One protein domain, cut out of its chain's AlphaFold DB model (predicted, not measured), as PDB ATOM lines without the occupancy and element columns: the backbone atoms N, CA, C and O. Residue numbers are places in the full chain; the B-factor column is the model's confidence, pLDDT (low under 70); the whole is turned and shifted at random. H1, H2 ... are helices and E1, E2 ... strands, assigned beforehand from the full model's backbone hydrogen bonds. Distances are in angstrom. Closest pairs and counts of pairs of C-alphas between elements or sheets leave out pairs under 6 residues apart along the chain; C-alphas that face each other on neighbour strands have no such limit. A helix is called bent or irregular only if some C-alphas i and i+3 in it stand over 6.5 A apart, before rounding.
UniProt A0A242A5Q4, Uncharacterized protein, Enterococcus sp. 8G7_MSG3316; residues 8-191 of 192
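AT A GLANCE: This is residues 8 to 191 of the 192 residues of an uncharacterized protein of Enterococcus sp. 8G7_MSG3316 (UniProt A0A242A5Q4). One strongly twisted sheet of six parallel strands forms the core, with H1, H2 and H6 over one of its faces and H4 over the other. H3 packs on H2 near the E3 edge, H5 is off the sheet close to H4, and residues 173 to 182, in the link before the last strand, stick out from an otherwise compact body. The printed part has 184 residues with six named helices and six named strands, in the order E1 H1 E2 H2 H3 E3 H4 E4 H5 E5 H6 E6, and the sheet runs E3 E2 E1 E4 E5 E6. The class is mixed, helices and strands; the whole is compact, with a radius of gyration of the C-alphas of 16.3 A and spans of 53 by 37 by 32 A.

IN THESE COORDINATES: Find C-alpha 8 at (-35.201, -5.066, -11.487); there strand E1 begins, residues 8 to 12. Helix H1 follows at residues 16 to 31, 23.4 A long; it is neither bent nor irregular, but only just: C-alphas 17 and 20 are 6.4 A apart. Next come strand E2, residues 39 to 45, 19.7 A, and helix H2, residues 51 to 65, 22.6 A, which is irregular: C-alphas 61 and 64 are 7.1 A apart. Read on to helix H3, residues 69 to 76, and strand E3, residues 79 to 83. At C-alpha 89, (-18.445, -19.962, -8.026), find the start of H4, the longest helix, residues 89 to 105, 24.6 A. Strand E4, residues 111 to 117, runs 19.8 A, and helix H5 takes residues 123 to 131. Strand E5 takes residues 141 to 146, helix H6 residues 151 to 163, 19.3 A, and strand E6 residues 187 to 190, ending at C-alpha 190, (-22.255, 4.997, -15.656).

HOW THE PARTS SIT: Start with the sheet, whose edge strands are E3 and E6. Beside E1 look for E2, with N 11 and O 42 2.7 A apart, and for E4, with N 10 and O 113 2.7 A apart. Farther out, N 80 of E3 is 2.9 A from O 41 of E2, N 144 of E5 is 2.8 A from O 114 of E4, and N 190 of E6 is 2.9 A from O 143 of E5. The sheet and its helices make three layers, helices on both faces. H1 lies over E1 at a height over the sheet of 9.5 A. On the same face, H6 lies over E4 and E5 at 9.7 A, and H2 over E3 at 11.3 A, slantwise to the strands. H4 is on the opposite face, over E2, at 9.1 A. H1 touches H6 at a steep tilt of 44 degrees, the closest C-alphas being those of Asp 25 and Asn 152, 5.4 A. H1 touches H2 at 61 degrees, also steep, with Asp 20 and Ser 61 closest, their C-alphas 5.1 A apart. H3 touches H2, with the C-alphas of Ile 59 and Gln 72 closest at 7.1 A, and only grazes the sheet with residues 75 to 76. H5 is not on the sheet; it is close to H4 but not clearly touching, the C-alphas of Ile 92 and Thr 128 being 8.0 A apart. In H3, H4 and H5 every O i to N i+4 pair is within hydrogen-bond range; the counts are 10 of 12 in H1, 9 of 11 in H2 and 7 of 9 in H6. Four strand-helix-strand units, two parallel neighbour strands with helix between, are E1 H1 E2, E2 H2 H3 E3 and E4 H5 E5, each with a right-handed crossover, and E5 H6 E6 with a left-handed one; E3 H4 E4 is a split unit, with E2 and E1 between its strands, and is right-handed.

THE WHOLE: The two farthest C-alphas, those of Gln 69 and Asn 179, are 53.4 A apart. The printed part has no cut. The link from H6 to E6, 23 residues, is long, and its residues 173 to 182 stand free; without them the body spans 45 by 37 by 32 A. The mean pLDDT of the printed part is 74.5, and 60 residues are under 70, among them residues 148 to 191.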
ATOM      1  N   SER A   8     -35.918  -4.529 -12.634       87.75
ATOM      2  CA  SER A   8     -35.201  -5.066 -11.487       87.75
ATOM      3  C   SER A   8     -34.033  -4.155 -11.134       87.75
ATOM      4  O   SER A   8     -33.163  -3.881 -11.963       87.75
ATOM      5  N   ILE A   9     -33.979  -3.711  -9.885       88.88
ATOM      6  CA  ILE A   9     -32.892  -2.910  -9.327       88.88
ATOM      7  C   ILE A   9     -32.092  -3.814  -8.401       88.88
ATOM      8  O   ILE A   9     -32.553  -4.199  -7.332       88.88
ATOM      9  N   ILE A  10     -30.890  -4.172  -8.824       89.31
ATOM     10  CA  ILE A  10     -30.033  -5.147  -8.169       89.31
ATOM     11  C   ILE A  10     -28.904  -4.404  -7.457       89.31
ATOM     12  O   ILE A  10     -28.054  -3.777  -8.086       89.31
ATOM     13  N   LEU A  11     -28.899  -4.471  -6.132       87.44
ATOM     14  CA  LEU A  11     -27.959  -3.799  -5.248       87.44
ATOM     15  C   LEU A  11     -26.868  -4.780  -4.811       87.44
ATOM     16  O   LEU A  11     -27.153  -5.699  -4.046       87.44
ATOM     17  N   PHE A  12     -25.624  -4.595  -5.253       82.75
ATOM     18  CA  PHE A  12     -24.512  -5.483  -4.892       82.75
ATOM     19  C   PHE A  12     -23.638  -4.901  -3.790       82.75
ATOM     20  O   PHE A  12     -23.082  -3.822  -3.943       82.75
ATOM     21  N   GLY A  13     -23.426  -5.660  -2.714       69.12
ATOM     22  CA  GLY A  13     -22.340  -5.404  -1.765       69.12
ATOM     23  C   GLY A  13     -22.413  -4.043  -1.075       69.12
ATOM     24  O   GLY A  13     -21.374  -3.496  -0.713       69.12
ATOM     25  N   LEU A  14     -23.610  -3.474  -0.909       64.38
ATOM     26  CA  LEU A  14     -23.755  -2.187  -0.238       64.38
ATOM     27  C   LEU A  14     -23.237  -2.298   1.199       64.38
ATOM     28  O   LEU A  14     -23.719  -3.096   2.002       64.38
ATOM     29  N   ASN A  15     -22.228  -1.488   1.499       63.56
ATOM     30  CA  ASN A  15     -21.769  -1.233   2.852       63.56
ATOM     31  C   ASN A  15     -22.829  -0.425   3.613       63.56
ATOM     32  O   ASN A  15     -23.688   0.239   3.028       63.56
ATOM     33  N   ASP A  16     -22.759  -0.478   4.942       65.00
ATOM     34  CA  ASP A  16     -23.806   0.053   5.813       65.00
ATOM     35  C   ASP A  16     -24.151   1.533   5.567       65.00
ATOM     36  O   ASP A  16     -25.270   1.972   5.820       65.00
ATOM     37  N   TYR A  17     -23.196   2.312   5.074       63.78
ATOM     38  CA  TYR A  17     -23.380   3.743   4.873       63.78
ATOM     39  C   TYR A  17     -24.202   4.080   3.619       63.78
ATOM     40  O   TYR A  17     -25.090   4.925   3.686       63.78
ATOM     41  N   LEU A  18     -23.952   3.399   2.496       69.19
ATOM     42  CA  LEU A  18     -24.629   3.689   1.224       69.19
ATOM     43  C   LEU A  18     -26.055   3.140   1.179       69.19
ATOM     44  O   LEU A  18     -26.907   3.639   0.450       69.19
ATOM     45  N   ILE A  19     -26.320   2.088   1.946       74.75
ATOM     46  CA  ILE A  19     -27.571   1.351   1.826       74.75
ATOM     47  C   ILE A  19     -28.775   2.169   2.327       74.75
ATOM     48  O   ILE A  19     -29.853   2.091   1.741       74.75
ATOM     49  N   ASP A  20     -28.588   2.999   3.360       81.94
ATOM     50  CA  ASP A  20     -29.672   3.790   3.944       81.94
ATOM     51  C   ASP A  20     -30.127   4.891   2.965       81.94
ATOM     52  O   ASP A  20     -31.327   5.020   2.722       81.94
ATOM     53  N   SER A  21     -29.189   5.613   2.334       82.62
ATOM     54  CA  SER A  21     -29.516   6.652   1.343       82.62
ATOM     55  C   SER A  21     -30.118   6.065   0.064       82.62
ATOM     56  O   SER A  21     -31.074   6.611  -0.477       82.62
ATOM     57  N   VAL A  22     -29.624   4.909  -0.393       84.88
ATOM     58  CA  VAL A  22     -30.173   4.231  -1.578       84.88
ATOM     59  C   VAL A  22     -31.624   3.801  -1.347       84.88
ATOM     60  O   VAL A  22     -32.462   3.999  -2.226       84.88
ATOM     61  N   TYR A  23     -31.968   3.255  -0.176       88.19
ATOM     62  CA  TYR A  23     -33.367   2.921   0.120       88.19
ATOM     63  C   TYR A  23     -34.253   4.151   0.249       88.19
ATOM     64  O   TYR A  23     -35.399   4.112  -0.198       88.19
ATOM     65  N   GLU A  24     -33.738   5.225   0.845       89.06
ATOM     66  CA  GLU A  24     -34.445   6.500   0.904       89.06
ATOM     67  C   GLU A  24     -34.798   6.991  -0.510       89.06
ATOM     68  O   GLU A  24     -35.950   7.331  -0.785       89.06
ATOM     69  N   ASP A  25     -33.844   6.921  -1.438       87.12
ATOM     70  CA  ASP A  25     -34.037   7.327  -2.830       87.12
ATOM     71  C   ASP A  25     -35.037   6.463  -3.573       87.12
ATOM     72  O   ASP A  25     -35.964   6.976  -4.204       87.12
ATOM     73  N   LEU A  26     -34.879   5.147  -3.473       88.75
ATOM     74  CA  LEU A  26     -35.801   4.198  -4.088       88.75
ATOM     75  C   LEU A  26     -37.217   4.383  -3.540       88.75
ATOM     76  O   LEU A  26     -38.188   4.312  -4.296       88.75
ATOM     77  N   PHE A  27     -37.351   4.708  -2.254       91.69
ATOM     78  CA  PHE A  27     -38.642   5.018  -1.657       91.69
ATOM     79  C   PHE A  27     -39.249   6.317  -2.198       91.69
ATOM     80  O   PHE A  27     -40.440   6.356  -2.512       91.69
ATOM     81  N   LEU A  28     -38.452   7.377  -2.351       89.88
ATOM     82  CA  LEU A  28     -38.910   8.636  -2.946       89.88
ATOM     83  C   LEU A  28     -39.337   8.451  -4.410       89.88
ATOM     84  O   LEU A  28     -40.347   9.018  -4.838       89.88
ATOM     85  N   LEU A  29     -38.619   7.622  -5.166       88.06
ATOM     86  CA  LEU A  29     -38.956   7.265  -6.546       88.06
ATOM     87  C   LEU A  29     -40.251   6.448  -6.629       88.06
ATOM     88  O   LEU A  29     -41.113   6.739  -7.459       88.06
ATOM     89  N   TYR A  30     -40.435   5.487  -5.724       89.88
ATOM     90  CA  TYR A  30     -41.689   4.751  -5.569       89.88
ATOM     91  C   TYR A  30     -42.857   5.690  -5.239       89.88
ATOM     92  O   TYR A  30     -43.884   5.695  -5.919       89.88
ATOM     93  N   ARG A  31     -42.694   6.567  -4.244       90.38
ATOM     94  CA  ARG A  31     -43.756   7.482  -3.808       90.38
ATOM     95  C   ARG A  31     -44.131   8.513  -4.871       90.38
ATOM     96  O   ARG A  31     -45.301   8.880  -4.987       90.38
ATOM     97  N   SER A  32     -43.155   8.966  -5.653       87.56
ATOM     98  CA  SER A  32     -43.368   9.875  -6.785       87.56
ATOM     99  C   SER A  32     -43.903   9.179  -8.043       87.56
ATOM    100  O   SER A  32     -44.196   9.868  -9.020       87.56
ATOM    101  N   ARG A  33     -44.111   7.851  -8.002       86.25
ATOM    102  CA  ARG A  33     -44.578   7.013  -9.123       86.25
ATOM    103  C   ARG A  33     -43.640   7.024 -10.331       86.25
ATOM    104  O   ARG A  33     -44.096   6.863 -11.462       86.25
ATOM    105  N   VAL A  34     -42.353   7.258 -10.078       83.44
ATOM    106  CA  VAL A  34     -41.288   7.096 -11.071       83.44
ATOM    107  C   VAL A  34     -40.961   5.614 -11.222       83.44
ATOM    108  O   VAL A  34     -40.869   5.127 -12.341       83.44
ATOM    109  N   LEU A  35     -40.868   4.884 -10.105       81.06
ATOM    110  CA  LEU A  35     -40.979   3.427 -10.147       81.06
ATOM    111  C   LEU A  35     -42.451   3.080 -10.363       81.06
ATOM    112  O   LEU A  35     -43.331   3.623  -9.684       81.06
ATOM    113  N   ASP A  36     -42.718   2.222 -11.342       74.31
ATOM    114  CA  ASP A  36     -44.054   1.688 -11.566       74.31
ATOM    115  C   ASP A  36     -44.453   0.722 -10.441       74.31
ATOM    116  O   ASP A  36     -43.732   0.543  -9.467       74.31
ATOM    117  N   ASP A  37     -45.643   0.129 -10.520       74.62
ATOM    118  CA  ASP A  37     -46.054  -0.871  -9.531       74.62
ATOM    119  C   ASP A  37     -45.355  -2.228  -9.762       74.62
ATOM    120  O   ASP A  37     -45.507  -3.119  -8.930       74.62
ATOM    121  N   GLU A  38     -44.600  -2.390 -10.856       82.00
ATOM    122  CA  GLU A  38     -43.992  -3.635 -11.352       82.00
ATOM    123  C   GLU A  38     -42.458  -3.627 -11.191       82.00
ATOM    124  O   GLU A  38     -41.732  -4.261 -11.948       82.00
ATOM    125  N   PHE A  39     -41.936  -2.927 -10.184       88.44
ATOM    126  CA  PHE A  39     -40.509  -2.961  -9.858       88.44
ATOM    127  C   PHE A  39     -40.166  -4.077  -8.866       88.44
ATOM    128  O   PHE A  39     -40.989  -4.495  -8.043       88.44
ATOM    129  N   LEU A  40     -38.905  -4.500  -8.898       92.69
ATOM    130  CA  LEU A  40     -38.307  -5.408  -7.923       92.69
ATOM    131  C   LEU A  40     -36.945  -4.862  -7.495       92.69
ATOM    132  O   LEU A  40     -36.126  -4.503  -8.334       92.69
ATOM    133  N   ILE A  41     -36.673  -4.819  -6.195       92.25
ATOM    134  CA  ILE A  41     -35.360  -4.479  -5.645       92.25
ATOM    135  C   ILE A  41     -34.742  -5.755  -5.082       92.25
ATOM    136  O   ILE A  41     -35.268  -6.356  -4.146       92.25
ATOM    137  N   ILE A  42     -33.606  -6.157  -5.638       91.56
ATOM    138  CA  ILE A  42     -32.860  -7.339  -5.218       91.56
ATOM    139  C   ILE A  42     -31.593  -6.883  -4.521       91.56
ATOM    140  O   ILE A  42     -30.734  -6.256  -5.128       91.56
ATOM    141  N   VAL A  43     -31.450  -7.219  -3.250       89.31
ATOM    142  CA  VAL A  43     -30.286  -6.849  -2.450       89.31
ATOM    143  C   VAL A  43     -29.393  -8.063  -2.289       89.31
ATOM    144  O   VAL A  43     -29.822  -9.081  -1.753       89.31
ATOM    145  N   VAL A  44     -28.150  -7.953  -2.738       87.06
ATOM    146  CA  VAL A  44     -27.156  -9.025  -2.705       87.06
ATOM    147  C   VAL A  44     -26.057  -8.652  -1.717       87.06
ATOM    148  O   VAL A  44     -25.362  -7.648  -1.896       87.06
ATOM    149  N   GLY A  45     -25.876  -9.454  -0.668       81.88
ATOM    150  CA  GLY A  45     -24.892  -9.158   0.375       81.88
ATOM    151  C   GLY A  45     -24.489 -10.361   1.224       81.88
ATOM    152  O   GLY A  45     -25.142 -11.399   1.217       81.88
ATOM    153  N   PHE A  46     -23.388 -10.211   1.961       66.81
ATOM    154  CA  PHE A  46     -22.772 -11.306   2.716       66.81
ATOM    155  C   PHE A  46     -23.399 -11.517   4.101       66.81
ATOM    156  O   PHE A  46     -23.509 -12.655   4.558       66.81
ATOM    157  N   ASP A  47     -23.853 -10.454   4.770       64.94
ATOM    158  CA  ASP A  47     -24.506 -10.604   6.066       64.94
ATOM    159  C   ASP A  47     -25.366  -9.400   6.434       64.94
ATOM    160  O   ASP A  47     -24.902  -8.267   6.524       64.94
ATOM    161  N   LEU A  48     -26.632  -9.677   6.696       63.59
ATOM    162  CA  LEU A  48     -27.489  -8.835   7.513       63.59
ATOM    163  C   LEU A  48     -27.891  -9.721   8.686       63.59
ATOM    164  O   LEU A  48     -28.010 -10.930   8.497       63.59
ATOM    165  N   ASN A  49     -28.065  -9.156   9.882       76.00
ATOM    166  CA  ASN A  49     -28.383  -9.874  11.129       76.00
ATOM    167  C   ASN A  49     -29.779 -10.563  11.103       76.00
ATOM    168  O   ASN A  49     -30.594 -10.376  12.004       76.00
ATOM    169  N   GLY A  50     -30.084 -11.336  10.059       78.44
ATOM    170  CA  GLY A  50     -31.385 -11.883   9.700       78.44
ATOM    171  C   GLY A  50     -32.217 -10.974   8.786       78.44
ATOM    172  O   GLY A  50     -31.988  -9.768   8.673       78.44
ATOM    173  N   GLU A  51     -33.241 -11.569   8.169       82.31
ATOM    174  CA  GLU A  51     -34.232 -10.868   7.337       82.31
ATOM    175  C   GLU A  51     -34.956  -9.759   8.118       82.31
ATOM    176  O   GLU A  51     -35.213  -8.684   7.583       82.31
ATOM    177  N   GLN A  52     -35.246  -9.980   9.403       87.12
ATOM    178  CA  GLN A  52     -35.917  -8.972  10.224       87.12
ATOM    179  C   GLN A  52     -35.063  -7.710  10.379       87.12
ATOM    180  O   GLN A  52     -35.557  -6.609  10.162       87.12
ATOM    181  N   ALA A  53     -33.770  -7.861  10.683       86.44
ATOM    182  CA  ALA A  53     -32.863  -6.725  10.816       86.44
ATOM    183  C   ALA A  53     -32.714  -5.955   9.495       86.44
ATOM    184  O   ALA A  53     -32.624  -4.728   9.496       86.44
ATOM    185  N   PHE A  54     -32.726  -6.669   8.366       86.06
ATOM    186  CA  PHE A  54     -32.775  -6.055   7.044       86.06
ATOM    187  C   PHE A  54     -34.045  -5.219   6.845       86.06
ATOM    188  O   PHE A  54     -33.960  -4.044   6.491       86.06
ATOM    189  N   ARG A  55     -35.219  -5.798   7.115       88.62
ATOM    190  CA  ARG A  55     -36.503  -5.100   6.974       88.62
ATOM    191  C   ARG A  55     -36.587  -3.879   7.889       88.62
ATOM    192  O   ARG A  55     -36.968  -2.807   7.427       88.62
ATOM    193  N   ASP A  56     -36.166  -4.013   9.145       90.00
ATOM    194  CA  ASP A  56     -36.135  -2.914  10.116       90.00
ATOM    195  C   ASP A  56     -35.237  -1.769   9.639       90.00
ATOM    196  O   ASP A  56     -35.572  -0.594   9.800       90.00
ATOM    197  N   ARG A  57     -34.112  -2.101   8.999       87.94
ATOM    198  CA  ARG A  57     -33.213  -1.112   8.412       87.94
ATOM    199  C   ARG A  57     -33.861  -0.345   7.266       87.94
ATOM    200  O   ARG A  57     -33.807   0.883   7.269       87.94
ATOM    201  N   VAL A  58     -34.491  -1.046   6.323       90.31
ATOM    202  CA  VAL A  58     -35.208  -0.405   5.209       90.31
ATOM    203  C   VAL A  58     -36.334   0.486   5.740       90.31
ATOM    204  O   VAL A  58     -36.519   1.602   5.271       90.31
ATOM    205  N   ILE A  59     -37.074   0.042   6.761       92.62
ATOM    206  CA  ILE A  59     -38.110   0.868   7.400       92.62
ATOM    207  C   ILE A  59     -37.493   2.128   8.001       92.62
ATOM    208  O   ILE A  59     -38.003   3.236   7.808       92.62
ATOM    209  N   LYS A  60     -36.387   1.976   8.732       92.44
ATOM    210  CA  LYS A  60     -35.703   3.087   9.385       92.44
ATOM    211  C   LYS A  60     -35.243   4.141   8.376       92.44
ATOM    212  O   LYS A  60     -35.452   5.323   8.646       92.44
ATOM    213  N   SER A  61     -34.679   3.741   7.233       90.38
ATOM    214  CA  SER A  61     -34.197   4.687   6.216       90.38
ATOM    215  C   SER A  61     -35.321   5.515   5.586       90.38
ATOM    216  O   SER A  61     -35.121   6.681   5.265       90.38
ATOM    217  N   VAL A  62     -36.536   4.968   5.488       92.81
ATOM    218  CA  VAL A  62     -37.676   5.677   4.880       92.81
ATOM    219  C   VAL A  62     -38.566   6.401   5.895       92.81
ATOM    220  O   VAL A  62     -39.433   7.189   5.513       92.81
ATOM    221  N   THR A  63     -38.374   6.170   7.199       93.31
ATOM    222  CA  THR A  63     -39.257   6.693   8.260       93.31
ATOM    223  C   THR A  63     -39.298   8.224   8.299       93.31
ATOM    224  O   THR A  63     -40.351   8.795   8.590       93.31
ATOM    225  N   ALA A  64     -38.197   8.901   7.951       91.56
ATOM    226  CA  ALA A  64     -38.126  10.366   7.904       91.56
ATOM    227  C   ALA A  64     -39.182  10.992   6.971       91.56
ATOM    228  O   ALA A  64     -39.652  12.103   7.215       91.56
ATOM    229  N   HIS A  65     -39.637  10.244   5.962       93.44
ATOM    230  CA  HIS A  65     -40.657  10.673   5.003       93.44
ATOM    231  C   HIS A  65     -42.090  10.432   5.479       93.44
ATOM    232  O   HIS A  65     -43.037  10.685   4.736       93.44
ATOM    233  N   SER A  66     -42.281   9.943   6.707       95.62
ATOM    234  CA  SER A  66     -43.597   9.639   7.281       95.62
ATOM    235  C   SER A  66     -44.495   8.779   6.360       95.62
ATOM    236  O   SER A  66     -45.606   9.195   6.010       95.62
ATOM    237  N   PRO A  67     -44.038   7.600   5.892       94.69
ATOM    238  CA  PRO A  67     -44.868   6.714   5.083       94.69
ATOM    239  C   PRO A  67     -45.988   6.074   5.901       94.69
ATOM    240  O   PRO A  67     -45.780   5.669   7.046       94.69
ATOM    241  N   SER A  68     -47.172   5.940   5.302       96.19
ATOM    242  CA  SER A  68     -48.262   5.159   5.897       96.19
ATOM    243  C   SER A  68     -47.874   3.680   6.024       96.19
ATOM    244  O   SER A  68     -47.045   3.180   5.266       96.19
ATOM    245  N   GLN A  69     -48.513   2.944   6.939       94.75
ATOM    246  CA  GLN A  69     -48.251   1.505   7.112       94.75
ATOM    247  C   GLN A  69     -48.445   0.713   5.809       94.75
ATOM    248  O   GLN A  69     -47.674  -0.192   5.508       94.75
ATOM    249  N   MET A  70     -49.448   1.087   5.008       94.62
ATOM    250  CA  MET A  70     -49.708   0.462   3.713       94.62
ATOM    251  C   MET A  70     -48.613   0.780   2.685       94.62
ATOM    252  O   MET A  70     -48.210  -0.108   1.941       94.62
ATOM    253  N   GLU A  71     -48.116   2.023   2.633       93.69
ATOM    254  CA  GLU A  71     -46.997   2.389   1.750       93.69
ATOM    255  C   GLU A  71     -45.725   1.626   2.121       93.69
ATOM    256  O   GLU A  71     -45.082   1.074   1.230       93.69
ATOM    257  N   GLN A  72     -45.401   1.549   3.417       93.69
ATOM    258  CA  GLN A  72     -44.250   0.785   3.911       93.69
ATOM    259  C   GLN A  72     -44.370  -0.692   3.532       93.69
ATOM    260  O   GLN A  72     -43.438  -1.257   2.970       93.69
ATOM    261  N   TYR A  73     -45.530  -1.302   3.792       93.81
ATOM    262  CA  TYR A  73     -45.788  -2.705   3.472       93.81
ATOM    263  C   TYR A  73     -45.615  -2.994   1.976       93.81
ATOM    264  O   TYR A  73     -44.917  -3.933   1.603       93.81
ATOM    265  N   ARG A  74     -46.199  -2.159   1.109       92.62
ATOM    266  CA  ARG A  74     -46.080  -2.316  -0.347       92.62
ATOM    267  C   ARG A  74     -44.646  -2.154  -0.833       92.62
ATOM    268  O   ARG A  74     -44.206  -2.964  -1.638       92.62
ATOM    269  N   PHE A  75     -43.930  -1.146  -0.333       92.69
ATOM    270  CA  PHE A  75     -42.538  -0.918  -0.704       92.69
ATOM    271  C   PHE A  75     -41.650  -2.090  -0.273       92.69
ATOM    272  O   PHE A  75     -40.937  -2.645  -1.099       92.69
ATOM    273  N   LEU A  76     -41.763  -2.542   0.979       92.75
ATOM    274  CA  LEU A  76     -40.996  -3.681   1.500       92.75
ATOM    275  C   LEU A  76     -41.278  -4.991   0.769       92.75
ATOM    276  O   LEU A  76     -40.378  -5.810   0.629       92.75
ATOM    277  N   ASN A  77     -42.511  -5.209   0.312       92.75
ATOM    278  CA  ASN A  77     -42.857  -6.408  -0.449       92.75
ATOM    279  C   ASN A  77     -42.208  -6.456  -1.834       92.75
ATOM    280  O   ASN A  77     -42.209  -7.513  -2.449       92.75
ATOM    281  N   ARG A  78     -41.663  -5.340  -2.325       92.69
ATOM    282  CA  ARG A  78     -40.890  -5.291  -3.570       92.69
ATOM    283  C   ARG A  78     -39.393  -5.443  -3.337       92.69
ATOM    284  O   ARG A  78     -38.625  -5.245  -4.269       92.69
ATOM    285  N   ILE A  79     -38.967  -5.756  -2.116       91.88
ATOM    286  CA  ILE A  79     -37.555  -5.850  -1.759       91.88
ATOM    287  C   ILE A  79     -37.255  -7.261  -1.274       91.88
ATOM    288  O   ILE A  79     -37.832  -7.732  -0.294       91.88
ATOM    289  N   ILE A  80     -36.298  -7.905  -1.930       90.75
ATOM    290  CA  ILE A  80     -35.784  -9.211  -1.530       90.75
ATOM    291  C   ILE A  80     -34.309  -9.105  -1.166       90.75
ATOM    292  O   ILE A  80     -33.564  -8.312  -1.741       90.75
ATOM    293  N   PHE A  81     -33.884  -9.932  -0.219       88.44
ATOM    294  CA  PHE A  81     -32.484 -10.065   0.152       88.44
ATOM    295  C   PHE A  81     -31.993 -11.465  -0.201       88.44
ATOM    296  O   PHE A  81     -32.591 -12.460   0.208       88.44
ATOM    297  N   ILE A  82     -30.887 -11.533  -0.936       88.25
ATOM    298  CA  ILE A  82     -30.213 -12.770  -1.305       88.25
ATOM    299  C   ILE A  82     -28.831 -12.750  -0.660       88.25
ATOM    300  O   ILE A  82     -27.969 -11.933  -1.001       88.25
ATOM    301  N   LYS A  83     -28.624 -13.664   0.290       84.62
ATOM    302  CA  LYS A  83     -27.314 -13.865   0.902       84.62
ATOM    303  C   LYS A  83     -26.393 -14.553  -0.099       84.62
ATOM    304  O   LYS A  83     -26.783 -15.563  -0.679       84.62
ATOM    305  N   TYR A  84     -25.188 -14.024  -0.280       80.38
ATOM    306  CA  TYR A  84     -24.247 -14.564  -1.255       80.38
ATOM    307  C   TYR A  84     -22.778 -14.346  -0.860       80.38
ATOM    308  O   TYR A  84     -22.424 -13.288  -0.333       80.38
ATOM    309  N   ASN A  85     -21.920 -15.330  -1.147       77.75
ATOM    310  CA  ASN A  85     -20.468 -15.220  -1.044       77.75
ATOM    311  C   ASN A  85     -19.797 -15.115  -2.425       77.75
ATOM    312  O   ASN A  85     -19.624 -16.124  -3.103       77.75
ATOM    313  N   MET A  86     -19.320 -13.914  -2.781       73.50
ATOM    314  CA  MET A  86     -18.650 -13.601  -4.057       73.50
ATOM    315  C   MET A  86     -17.446 -14.490  -4.401       73.50
ATOM    316  O   MET A  86     -17.141 -14.629  -5.585       73.50
ATOM    317  N   ASP A  87     -16.808 -15.122  -3.415       76.25
ATOM    318  CA  ASP A  87     -15.646 -15.990  -3.630       76.25
ATOM    319  C   ASP A  87     -16.024 -17.428  -4.053       76.25
ATOM    320  O   ASP A  87     -15.152 -18.231  -4.395       76.25
ATOM    321  N   SER A  88     -17.317 -17.778  -4.037       82.12
ATOM    322  CA  SER A  88     -17.830 -19.126  -4.314       82.12
ATOM    323  C   SER A  88     -18.535 -19.196  -5.670       82.12
ATOM    324  O   SER A  88     -19.679 -18.776  -5.824       82.12
ATOM    325  N   VAL A  89     -17.882 -19.799  -6.669       82.31
ATOM    326  CA  VAL A  89     -18.445 -19.962  -8.026       82.31
ATOM    327  C   VAL A  89     -19.814 -20.650  -8.010       82.31
ATOM    328  O   VAL A  89     -20.721 -20.244  -8.733       82.31
ATOM    329  N   GLN A  90     -19.979 -21.691  -7.189       85.12
ATOM    330  CA  GLN A  90     -21.248 -22.411  -7.074       85.12
ATOM    331  C   GLN A  90     -22.369 -21.496  -6.598       85.12
ATOM    332  O   GLN A  90     -23.473 -21.537  -7.137       85.12
ATOM    333  N   GLU A  91     -22.086 -20.669  -5.600       85.12
ATOM    334  CA  GLU A  91     -23.075 -19.742  -5.088       85.12
ATOM    335  C   GLU A  91     -23.343 -18.607  -6.121       85.12
ATOM    336  O   GLU A  91     -24.470 -18.130  -6.197       85.12
ATOM    337  N   ILE A  92     -22.370 -18.206  -6.966       83.12
ATOM    338  CA  ILE A  92     -22.548 -17.184  -8.031       83.12
ATOM    339  C   ILE A  92     -23.604 -17.655  -9.039       83.12
ATOM    340  O   ILE A  92     -24.475 -16.888  -9.450       83.12
ATOM    341  N   ILE A  93     -23.544 -18.940  -9.401       85.50
ATOM    342  CA  ILE A  93     -24.507 -19.585 -10.299       85.50
ATOM    343  C   ILE A  93     -25.882 -19.624  -9.623       85.50
ATOM    344  O   ILE A  93     -26.903 -19.353 -10.249       85.50
ATOM    345  N   GLN A  94     -25.927 -19.942  -8.328       88.25
ATOM    346  CA  GLN A  94     -27.181 -19.942  -7.573       88.25
ATOM    347  C   GLN A  94     -27.783 -18.542  -7.455       88.25
ATOM    348  O   GLN A  94     -29.004 -18.405  -7.504       88.25
ATOM    349  N   LEU A  95     -26.954 -17.507  -7.334       88.81
ATOM    350  CA  LEU A  95     -27.405 -16.127  -7.286       88.81
ATOM    351  C   LEU A  95     -28.070 -15.710  -8.604       88.81
ATOM    352  O   LEU A  95     -29.161 -15.143  -8.558       88.81
ATOM    353  N   SER A  96     -27.473 -16.011  -9.765       88.62
ATOM    354  CA  SER A  96     -28.088 -15.648 -11.053       88.62
ATOM    355  C   SER A  96     -29.437 -16.343 -11.257       88.62
ATOM    356  O   SER A  96     -30.406 -15.700 -11.660       88.62
ATOM    357  N   LEU A  97     -29.539 -17.619 -10.872       89.88
ATOM    358  CA  LEU A  97     -30.805 -18.357 -10.862       89.88
ATOM    359  C   LEU A  97     -31.821 -17.753  -9.884       89.88
ATOM    360  O   LEU A  97     -32.991 -17.618 -10.225       89.88
ATOM    361  N   SER A  98     -31.385 -17.352  -8.690       91.44
ATOM    362  CA  SER A  98     -32.267 -16.756  -7.677       91.44
ATOM    363  C   SER A  98     -32.827 -15.408  -8.135       91.44
ATOM    364  O   SER A  98     -34.004 -15.133  -7.925       91.44
ATOM    365  N   ILE A  99     -32.010 -14.596  -8.815       90.69
ATOM    366  CA  ILE A  99     -32.454 -13.350  -9.454       90.69
ATOM    367  C   ILE A  99     -33.520 -13.645 -10.511       90.69
ATOM    368  O   ILE A  99     -34.568 -13.013 -10.505       90.69
ATOM    369  N   GLN A 100     -33.283 -14.622 -11.391       89.56
ATOM    370  CA  GLN A 100     -34.238 -14.982 -12.444       89.56
ATOM    371  C   GLN A 100     -35.571 -15.493 -11.876       89.56
ATOM    372  O   GLN A 100     -36.627 -15.101 -12.364       89.56
ATOM    373  N   LEU A 101     -35.529 -16.326 -10.833       90.81
ATOM    374  CA  LEU A 101     -36.730 -16.832 -10.161       90.81
ATOM    375  C   LEU A 101     -37.512 -15.715  -9.467       90.81
ATOM    376  O   LEU A 101     -38.738 -15.699  -9.523       90.81
ATOM    377  N   ALA A 102     -36.816 -14.765  -8.845       90.62
ATOM    378  CA  ALA A 102     -37.465 -13.608  -8.249       90.62
ATOM    379  C   ALA A 102     -38.112 -12.709  -9.308       90.62
ATOM    380  O   ALA A 102     -39.246 -12.273  -9.155       90.62
ATOM    381  N   GLU A 103     -37.427 -12.450 -10.418       89.06
ATOM    382  CA  GLU A 103     -38.033 -11.716 -11.529       89.06
ATOM    383  C   GLU A 103     -39.277 -12.418 -12.071       89.06
ATOM    384  O   GLU A 103     -40.243 -11.747 -12.422       89.06
ATOM    385  N   GLU A 104     -39.284 -13.751 -12.091       88.38
ATOM    386  CA  GLU A 104     -40.458 -14.537 -12.455       88.38
ATOM    387  C   GLU A 104     -41.615 -14.396 -11.472       88.38
ATOM    388  O   GLU A 104     -42.735 -14.114 -11.894       88.38
ATOM    389  N   GLU A 105     -41.350 -14.513 -10.175       88.62
ATOM    390  CA  GLU A 105     -42.369 -14.357  -9.134       88.62
ATOM    391  C   GLU A 105     -43.026 -12.970  -9.158       88.62
ATOM    392  O   GLU A 105     -44.232 -12.842  -8.944       88.62
ATOM    393  N   PHE A 106     -42.239 -11.929  -9.434       85.25
ATOM    394  CA  PHE A 106     -42.696 -10.541  -9.408       85.25
ATOM    395  C   PHE A 106     -43.102  -9.995 -10.783       85.25
ATOM    396  O   PHE A 106     -43.404  -8.803 -10.881       85.25
ATOM    397  N   GLU A 107     -43.107 -10.842 -11.819       85.50
ATOM    398  CA  GLU A 107     -43.333 -10.475 -13.225       85.50
ATOM    399  C   GLU A 107     -42.407  -9.333 -13.707       85.50
ATOM    400  O   GLU A 107     -42.713  -8.607 -14.653       85.50
ATOM    401  N   SER A 108     -41.226  -9.206 -13.088       81.06
ATOM    402  CA  SER A 108     -40.244  -8.143 -13.325       81.06
ATOM    403  C   SER A 108     -39.278  -8.470 -14.466       81.06
ATOM    404  O   SER A 108     -38.057  -8.354 -14.347       81.06
ATOM    405  N   TYR A 109     -39.824  -8.924 -15.595       73.88
ATOM    406  CA  TYR A 109     -39.025  -9.281 -16.761       73.88
ATOM    407  C   TYR A 109     -38.779  -8.070 -17.650       73.88
ATOM    408  O   TYR A 109     -39.691  -7.553 -18.294       73.88
ATOM    409  N   GLY A 110     -37.521  -7.682 -17.789       80.50
ATOM    410  CA  GLY A 110     -37.185  -6.614 -18.713       80.50
ATOM    411  C   GLY A 110     -35.834  -6.046 -18.393       80.50
ATOM    412  O   GLY A 110     -34.827  -6.643 -18.760       80.50
ATOM    413  N   ASN A 111     -35.843  -4.895 -17.740       85.44
ATOM    414  CA  ASN A 111     -34.667  -4.077 -17.511       85.44
ATOM    415  C   ASN A 111     -33.982  -4.454 -16.196       85.44
ATOM    416  O   ASN A 111     -34.648  -4.667 -15.187       85.44
ATOM    417  N   ARG A 112     -32.648  -4.502 -16.197       88.50
ATOM    418  CA  ARG A 112     -31.841  -4.714 -14.990       88.50
ATOM    419  C   ARG A 112     -30.935  -3.514 -14.753       88.50
ATOM    420  O   ARG A 112     -30.146  -3.142 -15.621       88.50
ATOM    421  N   VAL A 113     -31.022  -2.935 -13.561       86.81
ATOM    422  CA  VAL A 113     -30.121  -1.887 -13.073       86.81
ATOM    423  C   VAL A 113     -29.270  -2.471 -11.963       86.81
ATOM    424  O   VAL A 113     -29.789  -2.843 -10.923       86.81
ATOM    425  N   PHE A 114     -27.965  -2.522 -12.159       86.56
ATOM    426  CA  PHE A 114     -26.999  -2.973 -11.172       86.56
ATOM    427  C   PHE A 114     -26.408  -1.754 -10.475       86.56
ATOM    428  O   PHE A 114     -25.687  -0.984 -11.104       86.56
ATOM    429  N   LEU A 115     -26.699  -1.576  -9.190       84.56
ATOM    430  CA  LEU A 115     -26.057  -0.564  -8.356       84.56
ATOM    431  C   LEU A 115     -24.924  -1.215  -7.570       84.56
ATOM    432  O   LEU A 115     -25.160  -2.121  -6.766       84.56
ATOM    433  N   ILE A 116     -23.698  -0.758  -7.805       80.56
ATOM    434  CA  ILE A 116     -22.490  -1.362  -7.244       80.56
ATOM    435  C   ILE A 116     -21.641  -0.261  -6.611       80.56
ATOM    436  O   ILE A 116     -21.296   0.692  -7.305       80.56
ATOM    437  N   PRO A 117     -21.271  -0.354  -5.325       77.31
ATOM    438  CA  PRO A 117     -20.291   0.542  -4.726       77.31
ATOM    439  C   PRO A 117     -18.992   0.529  -5.523       77.31
ATOM    440  O   PRO A 117     -18.479  -0.541  -5.853       77.31
ATOM    441  N   GLU A 118     -18.435   1.706  -5.794       69.75
ATOM    442  CA  GLU A 118     -17.239   1.871  -6.626       69.75
ATOM    443  C   GLU A 118     -16.073   0.985  -6.147       69.75
ATOM    444  O   GLU A 118     -15.439   0.305  -6.950       69.75
ATOM    445  N   GLY A 119     -15.866   0.886  -4.829       68.44
ATOM    446  CA  GLY A 119     -14.818   0.045  -4.232       68.44
ATOM    447  C   GLY A 119     -15.011  -1.469  -4.400       68.44
ATOM    448  O   GLY A 119     -14.055  -2.223  -4.239       68.44
ATOM    449  N   ASN A 120     -16.219  -1.918  -4.747       65.88
ATOM    450  CA  ASN A 120     -16.536  -3.329  -4.982       65.88
ATOM    451  C   ASN A 120     -16.515  -3.694  -6.467       65.88
ATOM    452  O   ASN A 120     -16.534  -4.878  -6.812       65.88
ATOM    453  N   MET A 121     -16.467  -2.697  -7.353       67.12
ATOM    454  CA  MET A 121     -16.398  -2.944  -8.778       67.12
ATOM    455  C   MET A 121     -14.979  -3.344  -9.166       67.12
ATOM    456  O   MET A 121     -14.071  -2.522  -9.256       67.12
ATOM    457  N   ASN A 122     -14.781  -4.629  -9.437       65.31
ATOM    458  CA  ASN A 122     -13.535  -5.126  -9.996       65.31
ATOM    459  C   ASN A 122     -13.794  -5.872 -11.309       65.31
ATOM    460  O   ASN A 122     -14.920  -6.242 -11.645       65.31
ATOM    461  N   ARG A 123     -12.722  -6.088 -12.076       63.41
ATOM    462  CA  ARG A 123     -12.769  -6.814 -13.351       63.41
ATOM    463  C   ARG A 123     -13.425  -8.195 -13.216       63.41
ATOM    464  O   ARG A 123     -14.156  -8.608 -14.107       63.41
ATOM    465  N   ILE A 124     -13.193  -8.865 -12.087       67.44
ATOM    466  CA  ILE A 124     -13.729 -10.196 -11.799       67.44
ATOM    467  C   ILE A 124     -15.260 -10.150 -11.723       67.44
ATOM    468  O   ILE A 124     -15.908 -11.064 -12.218       67.44
ATOM    469  N   LEU A 125     -15.853  -9.083 -11.180       72.44
ATOM    470  CA  LEU A 125     -17.305  -8.929 -11.078       72.44
ATOM    471  C   LEU A 125     -17.978  -8.764 -12.450       72.44
ATOM    472  O   LEU A 125     -18.988  -9.415 -12.702       72.44
ATOM    473  N   VAL A 126     -17.400  -7.966 -13.361       71.31
ATOM    474  CA  VAL A 126     -17.919  -7.854 -14.744       71.31
ATOM    475  C   VAL A 126     -17.817  -9.193 -15.465       71.31
ATOM    476  O   VAL A 126     -18.804  -9.668 -16.019       71.31
ATOM    477  N   GLU A 127     -16.635  -9.819 -15.428       71.69
ATOM    478  CA  GLU A 127     -16.402 -11.111 -16.083       71.69
ATOM    479  C   GLU A 127     -17.340 -12.189 -15.519       71.69
ATOM    480  O   GLU A 127     -17.859 -13.017 -16.263       71.69
ATOM    481  N   THR A 128     -17.622 -12.140 -14.218       78.81
ATOM    482  CA  THR A 128     -18.615 -12.995 -13.559       78.81
ATOM    483  C   THR A 128     -20.016 -12.741 -14.112       78.81
ATOM    484  O   THR A 128     -20.710 -13.690 -14.469       78.81
ATOM    485  N   PHE A 129     -20.445 -11.484 -14.224       82.75
ATOM    486  CA  PHE A 129     -21.787 -11.182 -14.721       82.75
ATOM    487  C   PHE A 129     -22.004 -11.674 -16.153       82.75
ATOM    488  O   PHE A 129     -23.061 -12.233 -16.451       82.75
ATOM    489  N   GLU A 130     -20.994 -11.522 -17.009       77.81
ATOM    490  CA  GLU A 130     -21.021 -12.037 -18.381       77.81
ATOM    491  C   GLU A 130     -20.977 -13.567 -18.427       77.81
ATOM    492  O   GLU A 130     -21.700 -14.179 -19.207       77.81
ATOM    493  N   THR A 131     -20.154 -14.201 -17.589       81.69
ATOM    494  CA  THR A 131     -19.953 -15.659 -17.618       81.69
ATOM    495  C   THR A 131     -21.167 -16.435 -17.105       81.69
ATOM    496  O   THR A 131     -21.399 -17.559 -17.545       81.69
ATOM    497  N   TYR A 132     -21.932 -15.863 -16.171       82.12
ATOM    498  CA  TYR A 132     -23.007 -16.568 -15.461       82.12
ATOM    499  C   TYR A 132     -24.408 -16.006 -15.742       82.12
ATOM    500  O   TYR A 132     -25.308 -16.155 -14.911       82.12
ATOM    501  N   ASP A 133     -24.593 -15.369 -16.903       83.25
ATOM    502  CA  ASP A 133     -25.888 -14.890 -17.409       83.25
ATOM    503  C   ASP A 133     -26.641 -13.964 -16.430       83.25
ATOM    504  O   ASP A 133     -27.871 -14.006 -16.289       83.25
ATOM    505  N   PHE A 134     -25.905 -13.078 -15.748       85.38
ATOM    506  CA  PHE A 134     -26.511 -12.044 -14.903       85.38
ATOM    507  C   PHE A 134     -27.208 -10.964 -15.717       85.38
ATOM    508  O   PHE A 134     -28.054 -10.258 -15.176       85.38
ATOM    509  N   PHE A 135     -26.897 -10.812 -16.998       85.94
ATOM    510  CA  PHE A 135     -27.565  -9.840 -17.849       85.94
ATOM    511  C   PHE A 135     -28.849 -10.412 -18.452       85.94
ATOM    512  O   PHE A 135     -28.907 -11.554 -18.898       85.94
ATOM    513  N   THR A 136     -29.905  -9.603 -18.462       84.38
ATOM    514  CA  THR A 136     -31.156  -9.954 -19.142       84.38
ATOM    515  C   THR A 136     -30.978  -9.856 -20.654       84.38
ATOM    516  O   THR A 136     -30.358  -8.921 -21.160       84.38
ATOM    517  N   VAL A 137     -31.570 -10.797 -21.387       83.19
ATOM    518  CA  VAL A 137     -31.641 -10.770 -22.859       83.19
ATOM    519  C   VAL A 137     -32.918 -10.102 -23.380       83.19
ATOM    520  O   VAL A 137     -33.066  -9.910 -24.584       83.19
ATOM    521  N   LYS A 138     -33.868  -9.777 -22.488       82.31
ATOM    522  CA  LYS A 138     -35.206  -9.264 -22.835       82.31
ATOM    523  C   LYS A 138     -35.366  -7.753 -22.616       82.31
ATOM    524  O   LYS A 138     -36.456  -7.234 -22.836       82.31
ATOM    525  N   GLY A 139     -34.305  -7.051 -22.218       81.81
ATOM    526  CA  GLY A 139     -34.336  -5.616 -21.938       81.81
ATOM    527  C   GLY A 139     -32.944  -4.999 -21.854       81.81
ATOM    528  O   GLY A 139     -31.968  -5.551 -22.368       81.81
ATOM    529  N   ILE A 140     -32.866  -3.829 -21.230       83.38
ATOM    530  CA  ILE A 140     -31.631  -3.061 -21.066       83.38
ATOM    531  C   ILE A 140     -30.935  -3.486 -19.768       83.38
ATOM    532  O   ILE A 140     -31.579  -3.667 -18.735       83.38
ATOM    533  N   ASN A 141     -29.608  -3.608 -19.818       82.94
ATOM    534  CA  ASN A 141     -28.768  -3.802 -18.639       82.94
ATOM    535  C   ASN A 141     -27.970  -2.527 -18.385       82.94
ATOM    536  O   ASN A 141     -27.266  -2.050 -19.275       82.94
ATOM    537  N   LYS A 142     -28.053  -1.997 -17.167       84.19
ATOM    538  CA  LYS A 142     -27.353  -0.775 -16.773       84.19
ATOM    539  C   LYS A 142     -26.520  -1.025 -15.535       84.19
ATOM    540  O   LYS A 142     -27.048  -1.492 -14.535       84.19
ATOM    541  N   LEU A 143     -25.235  -0.713 -15.605       81.94
ATOM    542  CA  LEU A 143     -24.312  -0.798 -14.484       81.94
ATOM    543  C   LEU A 143     -24.051   0.609 -13.954       81.94
ATOM    544  O   LEU A 143     -23.658   1.501 -14.705       81.94
ATOM    545  N   VAL A 144     -24.258   0.810 -12.661       79.69
ATOM    546  CA  VAL A 144     -24.124   2.104 -12.000       79.69
ATOM    547  C   VAL A 144     -23.139   1.959 -10.865       79.69
ATOM    548  O   VAL A 144     -23.375   1.196  -9.924       79.69
ATOM    549  N   LEU A 145     -22.043   2.704 -10.952       76.12
ATOM    550  CA  LEU A 145     -21.068   2.752  -9.877       76.12
ATOM    551  C   LEU A 145     -21.472   3.845  -8.893       76.12
ATOM    552  O   LEU A 145     -21.543   5.021  -9.244       76.12
ATOM    553  N   LEU A 146     -21.781   3.440  -7.666       73.00
ATOM    554  CA  LEU A 146     -22.095   4.352  -6.578       73.00
ATOM    555  C   LEU A 146     -20.788   4.814  -5.940       73.00
ATOM    556  O   LEU A 146     -20.080   4.011  -5.328       73.00
ATOM    557  N   ASN A 147     -20.486   6.101  -6.076       70.19
ATOM    558  CA  ASN A 147     -19.494   6.764  -5.240       70.19
ATOM    559  C   ASN A 147     -20.178   7.334  -3.984       70.19
ATOM    560  O   ASN A 147     -21.405   7.426  -3.912       70.19
ATOM    561  N   ASP A 148     -19.390   7.719  -2.979       58.91
ATOM    562  CA  ASP A 148     -19.881   8.176  -1.666       58.91
ATOM    563  C   ASP A 148     -20.736   9.468  -1.702       58.91
ATOM    564  O   ASP A 148     -21.133   9.978  -0.653       58.91
ATOM    565  N   TYR A 149     -21.034  10.028  -2.883       49.84
ATOM    566  CA  TYR A 149     -21.673  11.332  -3.042       49.84
ATOM    567  C   TYR A 149     -22.863  11.311  -4.024       49.84
ATOM    568  O   TYR A 149     -22.701  11.225  -5.234       49.84
ATOM    569  N   ASN A 150     -24.067  11.561  -3.487       52.88
ATOM    570  CA  ASN A 150     -25.318  11.891  -4.200       52.88
ATOM    571  C   ASN A 150     -25.974  10.779  -5.048       52.88
ATOM    572  O   ASN A 150     -26.148  10.924  -6.261       52.88
ATOM    573  N   SER A 151     -26.491   9.735  -4.393       57.22
ATOM    574  CA  SER A 151     -27.300   8.685  -5.032       57.22
ATOM    575  C   SER A 151     -28.612   9.199  -5.659       57.22
ATOM    576  O   SER A 151     -28.999   8.723  -6.728       57.22
ATOM    577  N   ASN A 152     -29.253  10.231  -5.092       56.00
ATOM    578  CA  ASN A 152     -30.629  10.621  -5.447       56.00
ATOM    579  C   ASN A 152     -30.751  11.104  -6.898       56.00
ATOM    580  O   ASN A 152     -31.658  10.711  -7.635       56.00
ATOM    581  N   LYS A 153     -29.832  11.984  -7.323       60.12
ATOM    582  CA  LYS A 153     -29.861  12.573  -8.672       60.12
ATOM    583  C   LYS A 153     -29.470  11.543  -9.733       60.12
ATOM    584  O   LYS A 153     -30.022  11.561 -10.830       60.12
ATOM    585  N   ILE A 154     -28.545  10.649  -9.389       66.12
ATOM    586  CA  ILE A 154     -28.080   9.570 -10.260       66.12
ATOM    587  C   ILE A 154     -29.226   8.584 -10.494       66.12
ATOM    588  O   ILE A 154     -29.588   8.336 -11.640       66.12
ATOM    589  N   LEU A 155     -29.870   8.099  -9.428       65.12
ATOM    590  CA  LEU A 155     -30.960   7.128  -9.537       65.12
ATOM    591  C   LEU A 155     -32.163   7.678 -10.296       65.12
ATOM    592  O   LEU A 155     -32.693   6.999 -11.174       65.12
ATOM    593  N   PHE A 156     -32.552   8.924 -10.016       62.66
ATOM    594  CA  PHE A 156     -33.649   9.574 -10.726       62.66
ATOM    595  C   PHE A 156     -33.378   9.677 -12.231       62.66
ATOM    596  O   PHE A 156     -34.257   9.358 -13.030       62.66
ATOM    597  N   ASN A 157     -32.176  10.092 -12.638       64.81
ATOM    598  CA  ASN A 157     -31.833  10.188 -14.057       64.81
ATOM    599  C   ASN A 157     -31.812   8.809 -14.720       64.81
ATOM    600  O   ASN A 157     -32.401   8.628 -15.779       64.81
ATOM    601  N   ILE A 158     -31.197   7.827 -14.063       67.50
ATOM    602  CA  ILE A 158     -31.037   6.478 -14.602       67.50
ATOM    603  C   ILE A 158     -32.381   5.800 -14.822       67.50
ATOM    604  O   ILE A 158     -32.581   5.206 -15.875       67.50
ATOM    605  N   ILE A 159     -33.302   5.919 -13.865       63.72
ATOM    606  CA  ILE A 159     -34.626   5.301 -13.964       63.72
ATOM    607  C   ILE A 159     -35.483   6.011 -15.018       63.72
ATOM    608  O   ILE A 159     -36.123   5.344 -15.823       63.72
ATOM    609  N   ASN A 160     -35.441   7.346 -15.097       61.75
ATOM    610  CA  ASN A 160     -36.190   8.077 -16.125       61.75
ATOM    611  C   ASN A 160     -35.655   7.846 -17.550       61.75
ATOM    612  O   ASN A 160     -36.428   7.905 -18.506       61.75
ATOM    613  N   GLU A 161     -34.362   7.557 -17.711       63.06
ATOM    614  CA  GLU A 161     -33.774   7.216 -19.011       63.06
ATOM    615  C   GLU A 161     -34.305   5.889 -19.581       63.06
ATOM    616  O   GLU A 161     -34.359   5.745 -20.804       63.06
ATOM    617  N   PHE A 162     -34.778   4.950 -18.747       60.09
ATOM    618  CA  PHE A 162     -35.431   3.724 -19.241       60.09
ATOM    619  C   PHE A 162     -36.732   4.016 -19.997       60.09
ATOM    620  O   PHE A 162     -37.074   3.306 -20.945       60.09
ATOM    621  N   ASP A 163     -37.432   5.094 -19.635       52.44
ATOM    622  CA  ASP A 163     -38.726   5.454 -20.217       52.44
ATOM    623  C   ASP A 163     -38.615   6.298 -21.495       52.44
ATOM    624  O   ASP A 163     -39.586   6.416 -22.261       52.44
ATOM    625  N   SER A 164     -37.450   6.895 -21.766       44.28
ATOM    626  CA  SER A 164     -37.268   7.908 -22.807       44.28
ATOM    627  C   SER A 164     -36.271   7.499 -23.889       44.28
ATOM    628  O   SER A 164     -35.304   8.209 -24.111       44.28
ATOM    629  N   THR A 165     -36.557   6.429 -24.638       38.28
ATOM    630  CA  THR A 165     -35.816   6.010 -25.853       38.28
ATOM    631  C   THR A 165     -34.344   5.637 -25.624       38.28
ATOM    632  O   THR A 165     -33.607   6.307 -24.918       38.28
ATOM    633  N   GLY A 166     -33.912   4.528 -26.228       38.19
ATOM    634  CA  GLY A 166     -32.590   3.967 -25.977       38.19
ATOM    635  C   GLY A 166     -31.423   4.919 -26.248       38.19
ATOM    636  O   GLY A 166     -31.516   5.838 -27.063       38.19
ATOM    637  N   PHE A 167     -30.306   4.546 -25.626       34.72
ATOM    638  CA  PHE A 167     -28.949   5.047 -25.818       34.72
ATOM    639  C   PHE A 167     -28.625   6.385 -25.154       34.72
ATOM    640  O   PHE A 167     -28.743   7.450 -25.754       34.72
ATOM    641  N   MET A 168     -28.011   6.287 -23.978       29.75
ATOM    642  CA  MET A 168     -26.850   7.112 -23.663       29.75
ATOM    643  C   MET A 168     -25.613   6.207 -23.728       29.75
ATOM    644  O   MET A 168     -25.608   5.064 -23.287       29.75
ATOM    645  N   HIS A 169     -24.598   6.664 -24.456       29.25
ATOM    646  CA  HIS A 169     -23.307   6.000 -24.593       29.25
ATOM    647  C   HIS A 169     -22.339   6.746 -23.681       29.25
ATOM    648  O   HIS A 169     -21.806   7.781 -24.080       29.25
ATOM    649  N   TYR A 170     -22.049   6.211 -22.499       29.73
ATOM    650  CA  TYR A 170     -20.808   6.565 -21.820       29.73
ATOM    651  C   TYR A 170     -19.724   5.589 -22.272       29.73
ATOM    652  O   TYR A 170     -19.653   4.431 -21.872       29.73
ATOM    653  N   THR A 171     -18.901   6.068 -23.207       28.64
ATOM    654  CA  THR A 171     -17.683   5.372 -23.616       28.64
ATOM    655  C   THR A 171     -16.663   5.580 -22.505       28.64
ATOM    656  O   THR A 171     -16.064   6.649 -22.424       28.64
ATOM    657  N   ILE A 172     -16.437   4.572 -21.658       31.91
ATOM    658  CA  ILE A 172     -15.145   4.481 -20.973       31.91
ATOM    659  C   ILE A 172     -14.123   4.340 -22.097       31.91
ATOM    660  O   ILE A 172     -14.224   3.412 -22.908       31.91
ATOM    661  N   GLU A 173     -13.202   5.301 -22.210       27.30
ATOM    662  CA  GLU A 173     -12.137   5.238 -23.201       27.30
ATOM    663  C   GLU A 173     -11.471   3.872 -23.105       27.30
ATOM    664  O   GLU A 173     -10.884   3.481 -22.097       27.30
ATOM    665  N   LYS A 174     -11.638   3.127 -24.195       31.67
ATOM    666  CA  LYS A 174     -11.160   1.776 -24.412       31.67
ATOM    667  C   LYS A 174      -9.637   1.813 -24.488       31.67
ATOM    668  O   LYS A 174      -9.056   1.656 -25.559       31.67
ATOM    669  N   HIS A 175      -8.956   2.050 -23.374       29.69
ATOM    670  CA  HIS A 175      -7.535   1.771 -23.275       29.69
ATOM    671  C   HIS A 175      -7.374   0.252 -23.146       29.69
ATOM    672  O   HIS A 175      -7.334  -0.321 -22.067       29.69
ATOM    673  N   GLN A 176      -7.324  -0.367 -24.332       34.12
ATOM    674  CA  GLN A 176      -6.860  -1.724 -24.620       34.12
ATOM    675  C   GLN A 176      -7.710  -2.897 -24.103       34.12
ATOM    676  O   GLN A 176      -7.223  -3.692 -23.311       34.12
ATOM    677  N   PHE A 177      -8.912  -3.126 -24.648       36.53
ATOM    678  CA  PHE A 177      -9.571  -4.439 -24.511       36.53
ATOM    679  C   PHE A 177     -10.174  -4.925 -25.846       36.53
ATOM    680  O   PHE A 177     -10.851  -4.188 -26.566       36.53
ATOM    681  N   LEU A 178      -9.777  -6.147 -26.218       33.16
ATOM    682  CA  LEU A 178      -9.650  -6.717 -27.567       33.16
ATOM    683  C   LEU A 178     -10.933  -7.308 -28.182       33.16
ATOM    684  O   LEU A 178     -11.895  -7.641 -27.505       33.16
ATOM    685  N   ASN A 179     -10.847  -7.500 -29.504       37.47
ATOM    686  CA  ASN A 179     -11.586  -8.447 -30.349       37.47
ATOM    687  C   ASN A 179     -12.048  -9.744 -29.644       37.47
ATOM    688  O   ASN A 179     -11.194 -10.516 -29.212       37.47
ATOM    689  N   ARG A 180     -13.345 -10.080 -29.733       33.75
ATOM    690  CA  ARG A 180     -13.915 -11.197 -30.533       33.75
ATOM    691  C   ARG A 180     -15.400 -11.440 -30.184       33.75
ATOM    692  O   ARG A 180     -15.736 -11.669 -29.038       33.75
ATOM    693  N   ASN A 181     -16.219 -11.460 -31.239       34.44
ATOM    694  CA  ASN A 181     -17.478 -12.196 -31.453       34.44
ATOM    695  C   ASN A 181     -18.674 -12.040 -30.482       34.44
ATOM    696  O   ASN A 181     -18.849 -12.811 -29.553       34.44
ATOM    697  N   GLN A 182     -19.566 -11.121 -30.874       40.78
ATOM    698  CA  GLN A 182     -21.030 -11.268 -31.008       40.78
ATOM    699  C   GLN A 182     -21.818 -12.020 -29.914       40.78
ATOM    700  O   GLN A 182     -22.241 -13.151 -30.124       40.78
ATOM    701  N   LEU A 183     -22.190 -11.286 -28.862       34.22
ATOM    702  CA  LEU A 183     -23.535 -11.275 -28.270       34.22
ATOM    703  C   LEU A 183     -23.858  -9.805 -27.950       34.22
ATOM    704  O   LEU A 183     -23.120  -9.142 -27.230       34.22
ATOM    705  N   THR A 184     -24.891  -9.243 -28.576       38.19
ATOM    706  CA  THR A 184     -25.234  -7.814 -28.470       38.19
ATOM    707  C   THR A 184     -26.141  -7.545 -27.270       38.19
ATOM    708  O   THR A 184     -27.278  -7.115 -27.446       38.19
ATOM    709  N   SER A 185     -25.667  -7.795 -26.051       41.53
ATOM    710  CA  SER A 185     -26.198  -7.113 -24.867       41.53
ATOM    711  C   SER A 185     -25.435  -5.801 -24.717       41.53
ATOM    712  O   SER A 185     -24.216  -5.795 -24.561       41.53
ATOM    713  N   GLN A 186     -26.129  -4.674 -24.844       46.53
ATOM    714  CA  GLN A 186     -25.517  -3.366 -24.635       46.53
ATOM    715  C   GLN A 186     -25.395  -3.138 -23.131       46.53
ATOM    716  O   GLN A 186     -26.406  -3.036 -22.442       46.53
ATOM    717  N   ILE A 187     -24.160  -3.127 -22.635       47.81
ATOM    718  CA  ILE A 187     -23.841  -2.811 -21.245       47.81
ATOM    719  C   ILE A 187     -23.455  -1.334 -21.210       47.81
ATOM    720  O   ILE A 187     -22.440  -0.944 -21.789       47.81
ATOM    721  N   GLU A 188     -24.273  -0.512 -20.555       52.31
ATOM    722  CA  GLU A 188     -23.926   0.878 -20.249       52.31
ATOM    723  C   GLU A 188     -23.337   0.936 -18.835       52.31
ATOM    724  O   GLU A 188     -23.989   0.514 -17.878       52.31
ATOM    725  N   ILE A 189     -22.106   1.438 -18.705       51.62
ATOM    726  CA  ILE A 189     -21.467   1.694 -17.409       51.62
ATOM    727  C   ILE A 189     -21.514   3.197 -17.157       51.62
ATOM    728  O   ILE A 189     -20.894   3.964 -17.893       51.62
ATOM    729  N   ILE A 190     -22.226   3.607 -16.109       47.91
ATOM    730  CA  ILE A 190     -22.255   4.997 -15.656       47.91
ATOM    731  C   ILE A 190     -21.317   5.154 -14.466       47.91
ATOM    732  O   ILE A 190     -21.515   4.538 -13.417       47.91
ATOM    733  N   ILE A 191     -20.309   6.006 -14.658       44.50
ATOM    734  CA  ILE A 191     -19.442   6.528 -13.605       44.50
ATOM    735  C   ILE A 191     -19.860   7.992 -13.394       44.50
ATOM    736  O   ILE A 191     -19.833   8.744 -14.373       44.50
TER     737      ILE A 191